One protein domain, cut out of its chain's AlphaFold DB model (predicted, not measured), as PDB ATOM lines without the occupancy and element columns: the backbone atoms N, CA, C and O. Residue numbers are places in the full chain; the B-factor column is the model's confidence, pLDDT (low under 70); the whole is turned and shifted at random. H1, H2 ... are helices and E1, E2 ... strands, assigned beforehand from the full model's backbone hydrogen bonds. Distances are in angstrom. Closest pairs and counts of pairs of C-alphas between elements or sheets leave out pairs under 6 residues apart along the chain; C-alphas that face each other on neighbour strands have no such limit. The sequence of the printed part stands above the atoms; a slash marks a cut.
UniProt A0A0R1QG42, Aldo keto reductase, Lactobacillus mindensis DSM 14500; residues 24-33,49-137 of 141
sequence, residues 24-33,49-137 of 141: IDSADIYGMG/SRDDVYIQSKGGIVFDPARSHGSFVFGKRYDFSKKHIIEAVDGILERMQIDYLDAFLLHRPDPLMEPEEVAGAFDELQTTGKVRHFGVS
ATOM      1  N   ILE A  24     -12.011 -33.978   7.362       98.00
ATOM      2  CA  ILE A  24     -12.072 -32.577   7.763       98.00
ATOM      3  C   ILE A  24     -12.778 -32.462   9.110       98.00
ATOM      4  O   ILE A  24     -13.869 -32.995   9.306       98.00
ATOM      5  N   ASP A  25     -12.164 -31.728  10.033       98.50
ATOM      6  CA  ASP A  25     -12.703 -31.451  11.361       98.50
ATOM      7  C   ASP A  25     -13.089 -29.969  11.507       98.50
ATOM      8  O   ASP A  25     -12.340 -29.073  11.118       98.50
ATOM      9  N   SER A  26     -14.257 -29.711  12.097       98.19
ATOM     10  CA  SER A  26     -14.779 -28.370  12.391       98.19
ATOM     11  C   SER A  26     -15.481 -28.330  13.756       98.19
ATOM     12  O   SER A  26     -15.511 -29.322  14.486       98.19
ATOM     13  N   ALA A  27     -16.017 -27.174  14.145       98.38
ATOM     14  CA  ALA A  27     -16.979 -27.021  15.231       98.38
ATOM     15  C   ALA A  27     -17.830 -25.761  15.018       98.38
ATOM     16  O   ALA A  27     -17.324 -24.750  14.521       98.38
ATOM     17  N   ASP A  28     -19.075 -25.788  15.492       96.50
ATOM     18  CA  ASP A  28     -20.025 -24.673  15.397       96.50
ATOM     19  C   ASP A  28     -19.482 -23.349  15.970       96.50
ATOM     20  O   ASP A  28     -19.687 -22.272  15.406       96.50
ATOM     21  N   ILE A  29     -18.726 -23.420  17.066       93.88
ATOM     22  CA  ILE A  29     -18.158 -22.253  17.741       93.88
ATOM     23  C   ILE A  29     -16.895 -21.693  17.070       93.88
ATOM     24  O   ILE A  29     -16.463 -20.590  17.423       93.88
ATOM     25  N   TYR A  30     -16.261 -22.401  16.126       94.06
ATOM     26  CA  TYR A  30     -15.002 -21.937  15.529       94.06
ATOM     27  C   TYR A  30     -15.217 -20.658  14.716       94.06
ATOM     28  O   TYR A  30     -15.986 -20.603  13.755       94.06
ATOM     29  N   GLY A  31     -14.543 -19.584  15.140       91.38
ATOM     30  CA  GLY A  31     -14.750 -18.250  14.577       91.38
ATOM     31  C   GLY A  31     -16.194 -17.753  14.718       91.38
ATOM     32  O   GLY A  31     -16.640 -16.989  13.866       91.38
ATOM     33  N   MET A  32     -16.933 -18.211  15.739       90.56
ATOM     34  CA  MET A  32     -18.370 -17.948  15.913       90.56
ATOM     35  C   MET A  32     -19.182 -18.370  14.671       90.56
ATOM     36  O   MET A  32     -19.980 -17.602  14.132       90.56
ATOM     37  N   GLY A  33     -18.897 -19.567  14.151       93.56
ATOM     38  CA  GLY A  33     -19.501 -20.127  12.941       93.56
ATOM     39  C   GLY A  33     -18.934 -19.585  11.626       93.56
ATOM     40  O   GLY A  33     -19.261 -20.101  10.557       93.56
ATOM     41  N   SER A  49     -16.188 -32.085  -4.228       96.19
ATOM     42  CA  SER A  49     -17.529 -32.614  -3.987       96.19
ATOM     43  C   SER A  49     -17.731 -32.886  -2.502       96.19
ATOM     44  O   SER A  49     -16.815 -33.324  -1.804       96.19
ATOM     45  N   ARG A  50     -18.968 -32.711  -2.023       96.94
ATOM     46  CA  ARG A  50     -19.337 -33.126  -0.664       96.94
ATOM     47  C   ARG A  50     -19.007 -34.602  -0.428       96.94
ATOM     48  O   ARG A  50     -18.588 -34.941   0.671       96.94
ATOM     49  N   ASP A  51     -19.165 -35.449  -1.440       97.12
ATOM     50  CA  ASP A  51     -18.962 -36.897  -1.321       97.12
ATOM     51  C   ASP A  51     -17.486 -37.332  -1.375       97.12
ATOM     52  O   ASP A  51     -17.185 -38.484  -1.066       97.12
ATOM     53  N   ASP A  52     -16.560 -36.428  -1.717       96.38
ATOM     54  CA  ASP A  52     -15.122 -36.734  -1.781       96.38
ATOM     55  C   ASP A  52     -14.436 -36.637  -0.407       96.38
ATOM     56  O   ASP A  52     -13.288 -37.060  -0.240       96.38
ATOM     57  N   VAL A  53     -15.129 -36.079   0.590       98.06
ATOM     58  CA  VAL A  53     -14.589 -35.809   1.925       98.06
ATOM     59  C   VAL A  53     -15.507 -36.321   3.031       98.06
ATOM     60  O   VAL A  53     -16.729 -36.303   2.928       98.06
ATOM     61  N   TYR A  54     -14.895 -36.723   4.136       98.69
ATOM     62  CA  TYR A  54     -15.537 -36.992   5.410       98.69
ATOM     63  C   TYR A  54     -15.507 -35.726   6.258       98.69
ATOM     64  O   TYR A  54     -14.433 -35.198   6.551       98.69
ATOM     65  N   ILE A  55     -16.676 -35.245   6.674       98.81
ATOM     66  CA  ILE A  55     -16.791 -34.034   7.491       98.81
ATOM     67  C   ILE A  55     -17.280 -34.400   8.888       98.81
ATOM     68  O   ILE A  55     -18.404 -34.876   9.074       98.81
ATOM     69  N   GLN A  56     -16.436 -34.112   9.876       98.81
ATOM     70  CA  GLN A  56     -16.784 -34.103  11.286       98.81
ATOM     71  C   GLN A  56     -16.991 -32.666  11.763       98.81
ATOM     72  O   GLN A  56     -16.134 -31.807  11.558       98.81
ATOM     73  N   SER A  57     -18.081 -32.410  12.483       98.81
ATOM     74  CA  SER A  57     -18.217 -31.176  13.262       98.81
ATOM     75  C   SER A  57     -18.625 -31.476  14.701       98.81
ATOM     76  O   SER A  57     -18.911 -32.617  15.071       98.81
ATOM     77  N   LYS A  58     -18.584 -30.450  15.545       98.88
ATOM     78  CA  LYS A  58     -18.833 -30.552  16.983       98.88
ATOM     79  C   LYS A  58     -19.791 -29.459  17.414       98.88
ATOM     80  O   LYS A  58     -19.733 -28.359  16.865       98.88
ATOM     81  N   GLY A  59     -20.598 -29.748  18.427       98.31
ATOM     82  CA  GLY A  59     -21.525 -28.778  18.997       98.31
ATOM     83  C   GLY A  59     -21.704 -28.900  20.504       98.31
ATOM     84  O   GLY A  59     -21.136 -29.780  21.162       98.31
ATOM     85  N   GLY A  60     -22.499 -27.971  21.035       96.88
ATOM     86  CA  GLY A  60     -22.947 -27.938  22.428       96.88
ATOM     87  C   GLY A  60     -22.080 -27.119  23.383       96.88
ATOM     88  O   GLY A  60     -22.313 -27.160  24.586       96.88
ATOM     89  N   ILE A  61     -21.111 -26.339  22.884       95.25
ATOM     90  CA  ILE A  61     -20.519 -25.240  23.662       95.25
ATOM     91  C   ILE A  61     -21.355 -23.986  23.421       95.25
ATOM     92  O   ILE A  61     -21.504 -23.536  22.290       95.25
ATOM     93  N   VAL A  62     -21.842 -23.378  24.498       91.25
ATOM     94  CA  VAL A  62     -22.626 -22.147  24.434       91.25
ATOM     95  C   VAL A  62     -21.709 -20.950  24.648       91.25
ATOM     96  O   VAL A  62     -21.050 -20.814  25.683       91.25
ATOM     97  N   PHE A  63     -21.701 -20.052  23.668       80.19
ATOM     98  CA  PHE A  63     -21.095 -18.735  23.790       80.19
ATOM     99  C   PHE A  63     -22.182 -17.672  23.643       80.19
ATOM    100  O   PHE A  63     -22.689 -17.445  22.547       80.19
ATOM    101  N   ASP A  64     -22.544 -17.025  24.751       77.06
ATOM    102  CA  ASP A  64     -23.452 -15.878  24.744       77.06
ATOM    103  C   ASP A  64     -22.619 -14.584  24.704       77.06
ATOM    104  O   ASP A  64     -22.086 -14.183  25.744       77.06
ATOM    105  N   PRO A  65     -22.482 -13.910  23.547       70.69
ATOM    106  CA  PRO A  65     -21.702 -12.679  23.440       70.69
ATOM    107  C   PRO A  65     -22.311 -11.511  24.226       70.69
ATOM    108  O   PRO A  65     -21.587 -10.589  24.585       70.69
ATOM    109  N   ALA A  66     -23.613 -11.537  24.540       77.50
ATOM    110  CA  ALA A  66     -24.238 -10.506  25.367       77.50
ATOM    111  C   ALA A  66     -23.858 -10.654  26.849       77.50
ATOM    112  O   ALA A  66     -23.917  -9.687  27.610       77.50
ATOM    113  N   ARG A  67     -23.458 -11.859  27.267       72.44
ATOM    114  CA  ARG A  67     -23.082 -12.176  28.653       72.44
ATOM    115  C   ARG A  67     -21.604 -12.506  28.827       72.44
ATOM    116  O   ARG A  67     -21.157 -12.684  29.956       72.44
ATOM    117  N   SER A  68     -20.833 -12.561  27.746       75.00
ATOM    118  CA  SER A  68     -19.418 -12.937  27.768       75.00
ATOM    119  C   SER A  68     -18.523 -11.761  27.398       75.00
ATOM    120  O   SER A  68     -18.725 -11.126  26.372       75.00
ATOM    121  N   HIS A  69     -17.510 -11.488  28.219       71.38
ATOM    122  CA  HIS A  69     -16.522 -10.431  27.998       71.38
ATOM    123  C   HIS A  69     -15.108 -10.999  28.134       71.38
ATOM    124  O   HIS A  69     -14.695 -11.438  29.212       71.38
ATOM    125  N   GLY A  70     -14.348 -10.975  27.037       72.44
ATOM    126  CA  GLY A  70     -13.017 -11.582  26.986       72.44
ATOM    127  C   GLY A  70     -13.072 -13.063  27.370       72.44
ATOM    128  O   GLY A  70     -13.832 -13.835  26.794       72.44
ATOM    129  N   SER A  71     -12.284 -13.451  28.372       71.38
ATOM    130  CA  SER A  71     -12.215 -14.830  28.878       71.38
ATOM    131  C   SER A  71     -13.357 -15.206  29.838       71.38
ATOM    132  O   SER A  71     -13.490 -16.374  30.211       71.38
ATOM    133  N   PHE A  72     -14.171 -14.237  30.270       74.50
ATOM    134  CA  PHE A  72     -15.275 -14.461  31.201       74.50
ATOM    135  C   PHE A  72     -16.566 -14.708  30.429       74.50
ATOM    136  O   PHE A  72     -17.019 -13.850  29.681       74.50
ATOM    137  N   VAL A  73     -17.184 -15.864  30.647       74.38
ATOM    138  CA  VAL A  73     -18.505 -16.201  30.100       74.38
ATOM    139  C   VAL A  73     -19.435 -16.404  31.285       74.38
ATOM    140  O   VAL A  73     -19.151 -17.236  32.153       74.38
ATOM    141  N   PHE A  74     -20.520 -15.638  31.318       78.94
ATOM    142  CA  PHE A  74     -21.570 -15.749  32.323       78.94
ATOM    143  C   PHE A  74     -22.783 -16.487  31.748       78.94
ATOM    144  O   PHE A  74     -23.215 -16.215  30.632       78.94
ATOM    145  N   GLY A  75     -23.367 -17.390  32.538       82.38
ATOM    146  CA  GLY A  75     -24.516 -18.203  32.134       82.38
ATOM    147  C   GLY A  75     -24.143 -19.633  31.744       82.38
ATOM    148  O   GLY A  75     -23.123 -20.164  32.187       82.38
ATOM    149  N   LYS A  76     -25.014 -20.270  30.951       85.75
ATOM    150  CA  LYS A  76     -24.855 -21.655  30.495       85.75
ATOM    151  C   LYS A  76     -23.611 -21.769  29.605       85.75
ATOM    152  O   LYS A  76     -23.423 -20.955  28.707       85.75
ATOM    153  N   ARG A  77     -22.750 -22.751  29.894       89.44
ATOM    154  CA  ARG A  77     -21.477 -23.000  29.183       89.44
ATOM    155  C   ARG A  77     -21.575 -24.116  28.154       89.44
ATOM    156  O   ARG A  77     -20.915 -24.046  27.123       89.44
ATOM    157  N   TYR A  78     -22.369 -25.128  28.467       95.25
ATOM    158  CA  TYR A  78     -22.586 -26.303  27.643       95.25
ATOM    159  C   TYR A  78     -24.079 -26.587  27.591       95.25
ATOM    160  O   TYR A  78     -24.785 -26.265  28.549       95.25
ATOM    161  N   ASP A  79     -24.554 -27.106  26.466       96.75
ATOM    162  CA  ASP A  79     -25.953 -27.455  26.269       96.75
ATOM    163  C   ASP A  79     -26.083 -28.710  25.415       96.75
ATOM    164  O   ASP A  79     -25.987 -28.654  24.192       96.75
ATOM    165  N   PHE A  80     -26.311 -29.845  26.069       98.06
ATOM    166  CA  PHE A  80     -26.624 -31.109  25.399       98.06
ATOM    167  C   PHE A  80     -28.116 -31.454  25.411       98.06
ATOM    168  O   PHE A  80     -28.481 -32.616  25.242       98.06
ATOM    169  N   SER A  81     -28.996 -30.458  25.571       98.38
ATOM    170  CA  SER A  81     -30.426 -30.678  25.337       98.38
ATOM    171  C   SER A  81     -30.682 -31.077  23.886       98.38
ATOM    172  O   SER A  81     -30.001 -30.611  22.962       98.38
ATOM    173  N   LYS A  82     -31.715 -31.898  23.666       98.69
ATOM    174  CA  LYS A  82     -32.059 -32.413  22.340       98.69
ATOM    175  C   LYS A  82     -32.242 -31.288  21.330       98.69
ATOM    176  O   LYS A  82     -31.689 -31.319  20.231       98.69
ATOM    177  N   LYS A  83     -32.997 -30.267  21.740       98.56
ATOM    178  CA  LYS A  83     -33.273 -29.078  20.935       98.56
ATOM    179  C   LYS A  83     -31.982 -28.388  20.489       98.56
ATOM    180  O   LYS A  83     -31.834 -28.112  19.304       98.56
ATOM    181  N   HIS A  84     -31.059 -28.132  21.415       98.06
ATOM    182  CA  HIS A  84     -29.823 -27.423  21.093       98.06
ATOM    183  C   HIS A  84     -28.930 -28.225  20.144       98.06
ATOM    184  O   HIS A  84     -28.366 -27.655  19.218       98.06
ATOM    185  N   ILE A  85     -28.825 -29.544  20.336       98.75
ATOM    186  CA  ILE A  85     -28.040 -30.412  19.447       98.75
ATOM    187  C   ILE A  85     -28.588 -30.366  18.014       98.75
ATOM    188  O   ILE A  85     -27.816 -30.199  17.070       98.75
ATOM    189  N   ILE A  86     -29.911 -30.468  17.844       98.88
ATOM    190  CA  ILE A  86     -30.549 -30.399  16.521       98.88
ATOM    191  C   ILE A  86     -30.322 -29.024  15.880       98.88
ATOM    192  O   ILE A  86     -29.886 -28.952  14.732       98.88
ATOM    193  N   GLU A  87     -30.546 -27.937  16.625       98.62
ATOM    194  CA  GLU A  87     -30.311 -26.567  16.146       98.62
ATOM    195  C   GLU A  87     -28.840 -26.325  15.771       98.62
ATOM    196  O   GLU A  87     -28.552 -25.651  14.779       98.62
ATOM    197  N   ALA A  88     -27.901 -26.891  16.535       98.50
ATOM    198  CA  ALA A  88     -26.477 -26.802  16.242       98.50
ATOM    199  C   ALA A  88     -26.147 -27.490  14.915       98.50
ATOM    200  O   ALA A  88     -25.505 -26.872  14.065       98.50
ATOM    201  N   VAL A  89     -26.619 -28.724  14.703       98.88
ATOM    202  CA  VAL A  89     -26.398 -29.451  13.445       98.88
ATOM    203  C   VAL A  89     -27.033 -28.726  12.265       98.88
ATOM    204  O   VAL A  89     -26.349 -28.498  11.271       98.88
ATOM    205  N   ASP A  90     -28.282 -28.281  12.383       98.88
ATOM    206  CA  ASP A  90     -28.958 -27.538  11.313       98.88
ATOM    207  C   ASP A  90     -28.199 -26.260  10.945       98.88
ATOM    208  O   ASP A  90     -27.974 -25.978   9.767       98.88
ATOM    209  N   GLY A  91     -27.706 -25.534  11.951       98.75
ATOM    210  CA  GLY A  91     -26.873 -24.360  11.733       98.75
ATOM    211  C   GLY A  91     -25.521 -24.679  11.083       98.75
ATOM    212  O   GLY A  91     -25.045 -23.886  10.271       98.75
ATOM    213  N   ILE A  92     -24.886 -25.805  11.424       98.81
ATOM    214  CA  ILE A  92     -23.633 -26.254  10.790       98.81
ATOM    215  C   ILE A  92     -23.876 -26.527   9.302       98.81
ATOM    216  O   ILE A  92     -23.166 -25.981   8.453       98.81
ATOM    217  N   LEU A  93     -24.901 -27.326   8.991       98.88
ATOM    218  CA  LEU A  93     -25.275 -27.694   7.625       98.88
ATOM    219  C   LEU A  93     -25.595 -26.451   6.784       98.88
ATOM    220  O   LEU A  93     -25.064 -26.294   5.683       98.88
ATOM    221  N   GLU A  94     -26.370 -25.510   7.334       98.81
ATOM    222  CA  GLU A  94     -26.687 -24.239   6.679       98.81
ATOM    223  C   GLU A  94     -25.425 -23.410   6.393       98.81
ATOM    224  O   GLU A  94     -25.225 -22.938   5.269       98.81
ATOM    225  N   ARG A  95     -24.548 -23.236   7.392       98.56
ATOM    226  CA  ARG A  95     -23.328 -22.424   7.250       98.56
ATOM    227  C   ARG A  95     -22.350 -23.020   6.246       98.56
ATOM    228  O   ARG A  95     -21.777 -22.262   5.464       98.56
ATOM    229  N   MET A  96     -22.170 -24.341   6.260       98.44
ATOM    230  CA  MET A  96     -21.316 -25.052   5.303       98.44
ATOM    231  C   MET A  96     -21.975 -25.231   3.929       98.44
ATOM    232  O   MET A  96     -21.273 -25.485   2.954       98.44
ATOM    233  N   GLN A  97     -23.296 -25.058   3.833       98.38
ATOM    234  CA  GLN A  97     -24.094 -25.299   2.627       98.38
ATOM    235  C   GLN A  97     -23.984 -26.748   2.129       98.38
ATOM    236  O   GLN A  97     -23.810 -26.986   0.931       98.38
ATOM    237  N   ILE A  98     -24.081 -27.690   3.067       98.50
ATOM    238  CA  ILE A  98     -24.085 -29.142   2.848       98.50
ATOM    239  C   ILE A  98     -25.350 -29.742   3.472       98.50
ATOM    240  O   ILE A  98     -26.041 -29.088   4.248       98.50
ATOM    241  N   ASP A  99     -25.658 -30.984   3.135       98.19
ATOM    242  CA  ASP A  99     -26.882 -31.691   3.518       98.19
ATOM    243  C   ASP A  99     -26.685 -32.718   4.646       98.19
ATOM    244  O   ASP A  99     -27.641 -33.017   5.362       98.19
ATOM    245  N   TYR A 100     -25.463 -33.217   4.853       98.88
ATOM    246  CA  TYR A 100     -25.142 -34.132   5.953       98.88
ATOM    247  C   TYR A 100     -23.730 -33.946   6.524       98.88
ATOM    248  O   TYR A 100     -22.812 -33.474   5.845       98.88
ATOM    249  N   LEU A 101     -23.532 -34.402   7.764       98.94
ATOM    250  CA  LEU A 101     -22.231 -34.650   8.391       98.94
ATOM    251  C   LEU A 101     -21.928 -36.151   8.415       98.94
ATOM    252  O   LEU A 101     -22.814 -36.974   8.659       98.94
ATOM    253  N   ASP A 102     -20.663 -36.517   8.222       98.94
ATOM    254  CA  ASP A 102     -20.231 -37.901   8.429       98.94
ATOM    255  C   ASP A 102     -20.169 -38.218   9.921       98.94
ATOM    256  O   ASP A 102     -20.622 -39.281  10.336       98.94
ATOM    257  N   ALA A 103     -19.696 -37.272  10.737       98.88
ATOM    258  CA  ALA A 103     -19.709 -37.406  12.186       98.88
ATOM    259  C   ALA A 103     -20.111 -36.109  12.906       98.88
ATOM    260  O   ALA A 103     -19.674 -35.014  12.547       98.88
ATOM    261  N   PHE A 104     -20.898 -36.239  13.972       98.94
ATOM    262  CA  PHE A 104     -21.142 -35.166  14.934       98.94
ATOM    263  C   PHE A 104     -20.602 -35.552  16.310       98.94
ATOM    264  O   PHE A 104     -20.923 -36.622  16.830       98.94
ATOM    265  N   LEU A 105     -19.800 -34.676  16.920       98.94
ATOM    266  CA  LEU A 105     -19.296 -34.893  18.274       98.94
ATOM    267  C   LEU A 105     -19.896 -33.924  19.291       98.94
ATOM    268  O   LEU A 105     -19.974 -32.713  19.072       98.94
ATOM    269  N   LEU A 106     -20.168 -34.452  20.481       98.75
ATOM    270  CA  LEU A 106     -20.314 -33.645  21.688       98.75
ATOM    271  C   LEU A 106     -18.959 -33.019  22.039       98.75
ATOM    272  O   LEU A 106     -18.004 -33.724  22.370       98.75
ATOM    273  N   HIS A 107     -18.850 -31.694  21.930       98.44
ATOM    274  CA  HIS A 107     -17.551 -31.012  21.883       98.44
ATOM    275  C   HIS A 107     -16.779 -31.076  23.217       98.44
ATOM    276  O   HIS A 107     -15.557 -31.235  23.227       98.44
ATOM    277  N   ARG A 108     -17.469 -30.953  24.355       97.00
ATOM    278  CA  ARG A 108     -16.903 -31.106  25.708       97.00
ATOM    279  C   ARG A 108     -17.966 -31.620  26.671       97.00
ATOM    280  O   ARG A 108     -19.110 -31.237  26.485       97.00
ATOM    281  N   PRO A 109     -17.617 -32.400  27.710       96.19
ATOM    282  CA  PRO A 109     -18.597 -32.878  28.680       96.19
ATOM    283  C   PRO A 109     -19.446 -31.740  29.253       96.19
ATOM    284  O   PRO A 109     -18.900 -30.767  29.780       96.19
ATOM    285  N   ASP A 110     -20.765 -31.891  29.174       96.06
ATOM    286  CA  ASP A 110     -21.726 -31.063  29.892       96.06
ATOM    287  C   ASP A 110     -22.050 -31.766  31.223       96.06
ATOM    288  O   ASP A 110     -22.639 -32.848  31.208       96.06
ATOM    289  N   PRO A 111     -21.670 -31.196  32.385       94.06
ATOM    290  CA  PRO A 111     -21.980 -31.780  33.691       94.06
ATOM    291  C   PRO A 111     -23.480 -31.909  33.980       94.06
ATOM    292  O   PRO A 111     -23.845 -32.578  34.942       94.06
ATOM    293  N   LEU A 112     -24.322 -31.225  33.201       95.25
ATOM    294  CA  LEU A 112     -25.777 -31.229  33.315       95.25
ATOM    295  C   LEU A 112     -26.443 -31.988  32.158       95.25
ATOM    296  O   LEU A 112     -27.638 -31.805  31.932       95.25
ATOM    297  N   MET A 113     -25.689 -32.784  31.389       95.88
ATOM    298  CA  MET A 113     -26.276 -33.560  30.299       95.88
ATOM    299  C   MET A 113     -27.254 -34.603  30.832       95.88
ATOM    300  O   MET A 113     -26.952 -35.323  31.783       95.88
ATOM    301  N   GLU A 114     -28.374 -34.740  30.136       97.94
ATOM    302  CA  GLU A 114     -29.311 -35.843  30.308       97.94
ATOM    303  C   GLU A 114     -29.095 -36.817  29.134       97.94
ATOM    304  O   GLU A 114     -29.326 -36.434  27.980       97.94
ATOM    305  N   PRO A 115     -28.594 -38.045  29.364       97.44
ATOM    306  CA  PRO A 115     -28.272 -38.984  28.287       97.44
ATOM    307  C   PRO A 115     -29.446 -39.288  27.346       97.44
ATOM    308  O   PRO A 115     -29.238 -39.489  26.151       97.44
ATOM    309  N   GLU A 116     -30.675 -39.288  27.858       98.62
ATOM    310  CA  GLU A 116     -31.897 -39.525  27.090       98.62
ATOM    311  C   GLU A 116     -32.170 -38.409  26.071       98.62
ATOM    312  O   GLU A 116     -32.607 -38.688  24.954       98.62
ATOM    313  N   GLU A 117     -31.868 -37.152  26.414       98.69
ATOM    314  CA  GLU A 117     -31.976 -36.015  25.491       98.69
ATOM    315  C   GLU A 117     -30.954 -36.137  24.355       98.69
ATOM    316  O   GLU A 117     -31.291 -35.946  23.183       98.69
ATOM    317  N   VAL A 118     -29.719 -36.520  24.689       98.69
ATOM    318  CA  VAL A 118     -28.652 -36.758  23.706       98.69
ATOM    319  C   VAL A 118     -29.032 -37.896  22.763       98.69
ATOM    320  O   VAL A 118     -28.977 -37.725  21.545       98.69
ATOM    321  N   ALA A 119     -29.449 -39.040  23.313       98.62
ATOM    322  CA  ALA A 119     -29.878 -40.192  22.527       98.62
ATOM    323  C   ALA A 119     -31.046 -39.820  21.603       98.62
ATOM    324  O   ALA A 119     -30.989 -40.070  20.402       98.62
ATOM    325  N   GLY A 120     -32.051 -39.113  22.128       98.81
ATOM    326  CA  GLY A 120     -33.193 -38.657  21.341       98.81
ATOM    327  C   GLY A 120     -32.830 -37.667  20.228       98.81
ATOM    328  O   GLY A 120     -33.541 -37.614  19.222       98.81
ATOM    329  N   ALA A 121     -31.765 -36.876  20.387       98.88
ATOM    330  CA  ALA A 121     -31.230 -36.020  19.327       98.88
ATOM    331  C   ALA A 121     -30.499 -36.832  18.256       98.88
ATOM    332  O   ALA A 121     -30.705 -36.608  17.064       98.88
ATOM    333  N   PHE A 122     -29.658 -37.778  18.678       98.81
ATOM    334  CA  PHE A 122     -28.875 -38.616  17.774       98.81
ATOM    335  C   PHE A 122     -29.777 -39.497  16.913       98.81
ATOM    336  O   PHE A 122     -29.613 -39.505  15.696       98.81
ATOM    337  N   ASP A 123     -30.788 -40.132  17.508       98.88
ATOM    338  CA  ASP A 123     -31.767 -40.943  16.780       98.88
ATOM    339  C   ASP A 123     -32.475 -40.128  15.688       98.88
ATOM    340  O   ASP A 123     -32.636 -40.589  14.556       98.88
ATOM    341  N   GLU A 124     -32.871 -38.892  15.998       98.88
ATOM    342  CA  GLU A 124     -33.551 -38.010  15.047       98.88
ATOM    343  C   GLU A 124     -32.620 -37.562  13.915       98.88
ATOM    344  O   GLU A 124     -32.974 -37.653  12.737       98.88
ATOM    345  N   LEU A 125     -31.409 -37.119  14.249       98.94
ATOM    346  CA  LEU A 125     -30.413 -36.680  13.271       98.94
ATOM    347  C   LEU A 125     -29.944 -37.822  12.361       98.94
ATOM    348  O   LEU A 125     -29.716 -37.600  11.170       98.94
ATOM    349  N   GLN A 126     -29.854 -39.040  12.896       98.81
ATOM    350  CA  GLN A 126     -29.533 -40.228  12.116       98.81
ATOM    351  C   GLN A 126     -30.685 -40.624  11.197       98.81
ATOM    352  O   GLN A 126     -30.482 -40.833  10.002       98.81
ATOM    353  N   THR A 127     -31.907 -40.678  11.735       98.75
ATOM    354  CA  THR A 127     -33.113 -41.058  10.981       98.75
ATOM    355  C   THR A 127     -33.397 -40.080   9.843       98.75
ATOM    356  O   THR A 127     -33.821 -40.486   8.764       98.75
ATOM    357  N   THR A 128     -33.137 -38.789  10.059       98.69
ATOM    358  CA  THR A 128     -33.295 -37.742   9.035       98.69
ATOM    359  C   THR A 128     -32.128 -37.674   8.047       98.69
ATOM    360  O   THR A 128     -32.194 -36.900   7.095       98.69
ATOM    361  N   GLY A 129     -31.072 -38.472   8.242       98.69
ATOM    362  CA  GLY A 129     -29.900 -38.518   7.365       98.69
ATOM    363  C   GLY A 129     -28.945 -37.330   7.506       98.69
ATOM    364  O   GLY A 129     -27.961 -37.262   6.773       98.69
ATOM    365  N   LYS A 130     -29.196 -36.414   8.449       98.88
ATOM    366  CA  LYS A 130     -28.368 -35.220   8.684       98.88
ATOM    367  C   LYS A 130     -27.002 -35.558   9.282       98.88
ATOM    368  O   LYS A 130     -26.045 -34.817   9.073       98.88
ATOM    369  N   VAL A 131     -26.897 -36.662  10.027       98.94
ATOM    370  CA  VAL A 131     -25.639 -37.135  10.621       98.94
ATOM    371  C   VAL A 131     -25.540 -38.654  10.505       98.94
ATOM    372  O   VAL A 131     -26.478 -39.363  10.857       98.94
ATOM    373  N   ARG A 132     -24.395 -39.173  10.045       98.69
ATOM    374  CA  ARG A 132     -24.186 -40.627   9.891       98.69
ATOM    375  C   ARG A 132     -23.661 -41.304  11.156       98.69
ATOM    376  O   ARG A 132     -24.122 -42.391  11.507       98.69
ATOM    377  N   HIS A 133     -22.703 -40.670  11.828       98.81
ATOM    378  CA  HIS A 133     -22.033 -41.202  13.011       98.81
ATOM    379  C   HIS A 133     -21.968 -40.175  14.140       98.81
ATOM    380  O   HIS A 133     -21.988 -38.966  13.917       98.81
ATOM    381  N   PHE A 134     -21.837 -40.665  15.368       98.88
ATOM    382  CA  PHE A 134     -21.773 -39.819  16.553       98.88
ATOM    383  C   PHE A 134     -20.587 -40.192  17.425       98.88
ATOM    384  O   PHE A 134     -20.129 -41.335  17.430       98.88
ATOM    385  N   GLY A 135     -20.116 -39.223  18.197       98.44
ATOM    386  CA  GLY A 135     -19.078 -39.455  19.183       98.44
ATOM    387  C   GLY A 135     -18.970 -38.326  20.193       98.44
ATOM    388  O   GLY A 135     -19.836 -37.459  20.316       98.44
ATOM    389  N   VAL A 136     -17.872 -38.349  20.935       98.50
ATOM    390  CA  VAL A 136     -17.603 -37.415  22.024       98.50
ATOM    391  C   VAL A 136     -16.173 -36.901  21.939       98.50
ATOM    392  O   VAL A 136     -15.290 -37.562  21.394       98.50
ATOM    393  N   SER A 137     -15.926 -35.722  22.498       98.44
ATOM    394  CA  SER A 137     -14.593 -35.135  22.599       98.44
ATOM    395  C   SER A 137     -14.330 -34.686  24.034       98.44
ATOM    396  O   SER A 137     -15.155 -34.014  24.651       98.44
TER     397      SER A 137
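What this domain is: This is residues 24 to 33 and 49 to 137 of the 141 residues of the protein "Aldo keto reductase" of Lactobacillus mindensis DSM 14500 (UniProt A0A0R1QG42). What shape? A wall of parallel strands E1 E2 E3 has helices H2 and H3 over one face. How large? The printed part has 99 residues with H1 E1 H2 E2 H3 E3, is mixed in class and compact, with a 13.5 A radius of gyration of the C-alphas, and spans 40 by 30 by 20 A.

How they stand to each other: How do strands pair? N 57 of E1, residues 54 to 59, is 3.1 A from O 103 of E2, residues 101 to 106. N 104 is 2.9 A from O 133 of E3, residues 131 to 136. Do helices meet? H2, residues 82 to 96, touches H3, residues 115 to 127, with 82 to 86 alone, closest at C-alphas 82 and 121, 4.8 A.

Where its parts are: What begins? H1, residues 30 to 33, begins at C-alpha (-15.002, -21.937, 15.529). What ends? E3 ends at C-alpha (-17.603, -37.415, 22.024).

The domain as a whole: Is it cut? C-alphas 33 and 49, across the cut, are 21.1 A apart. Is confidence low? No printed residue is under 70.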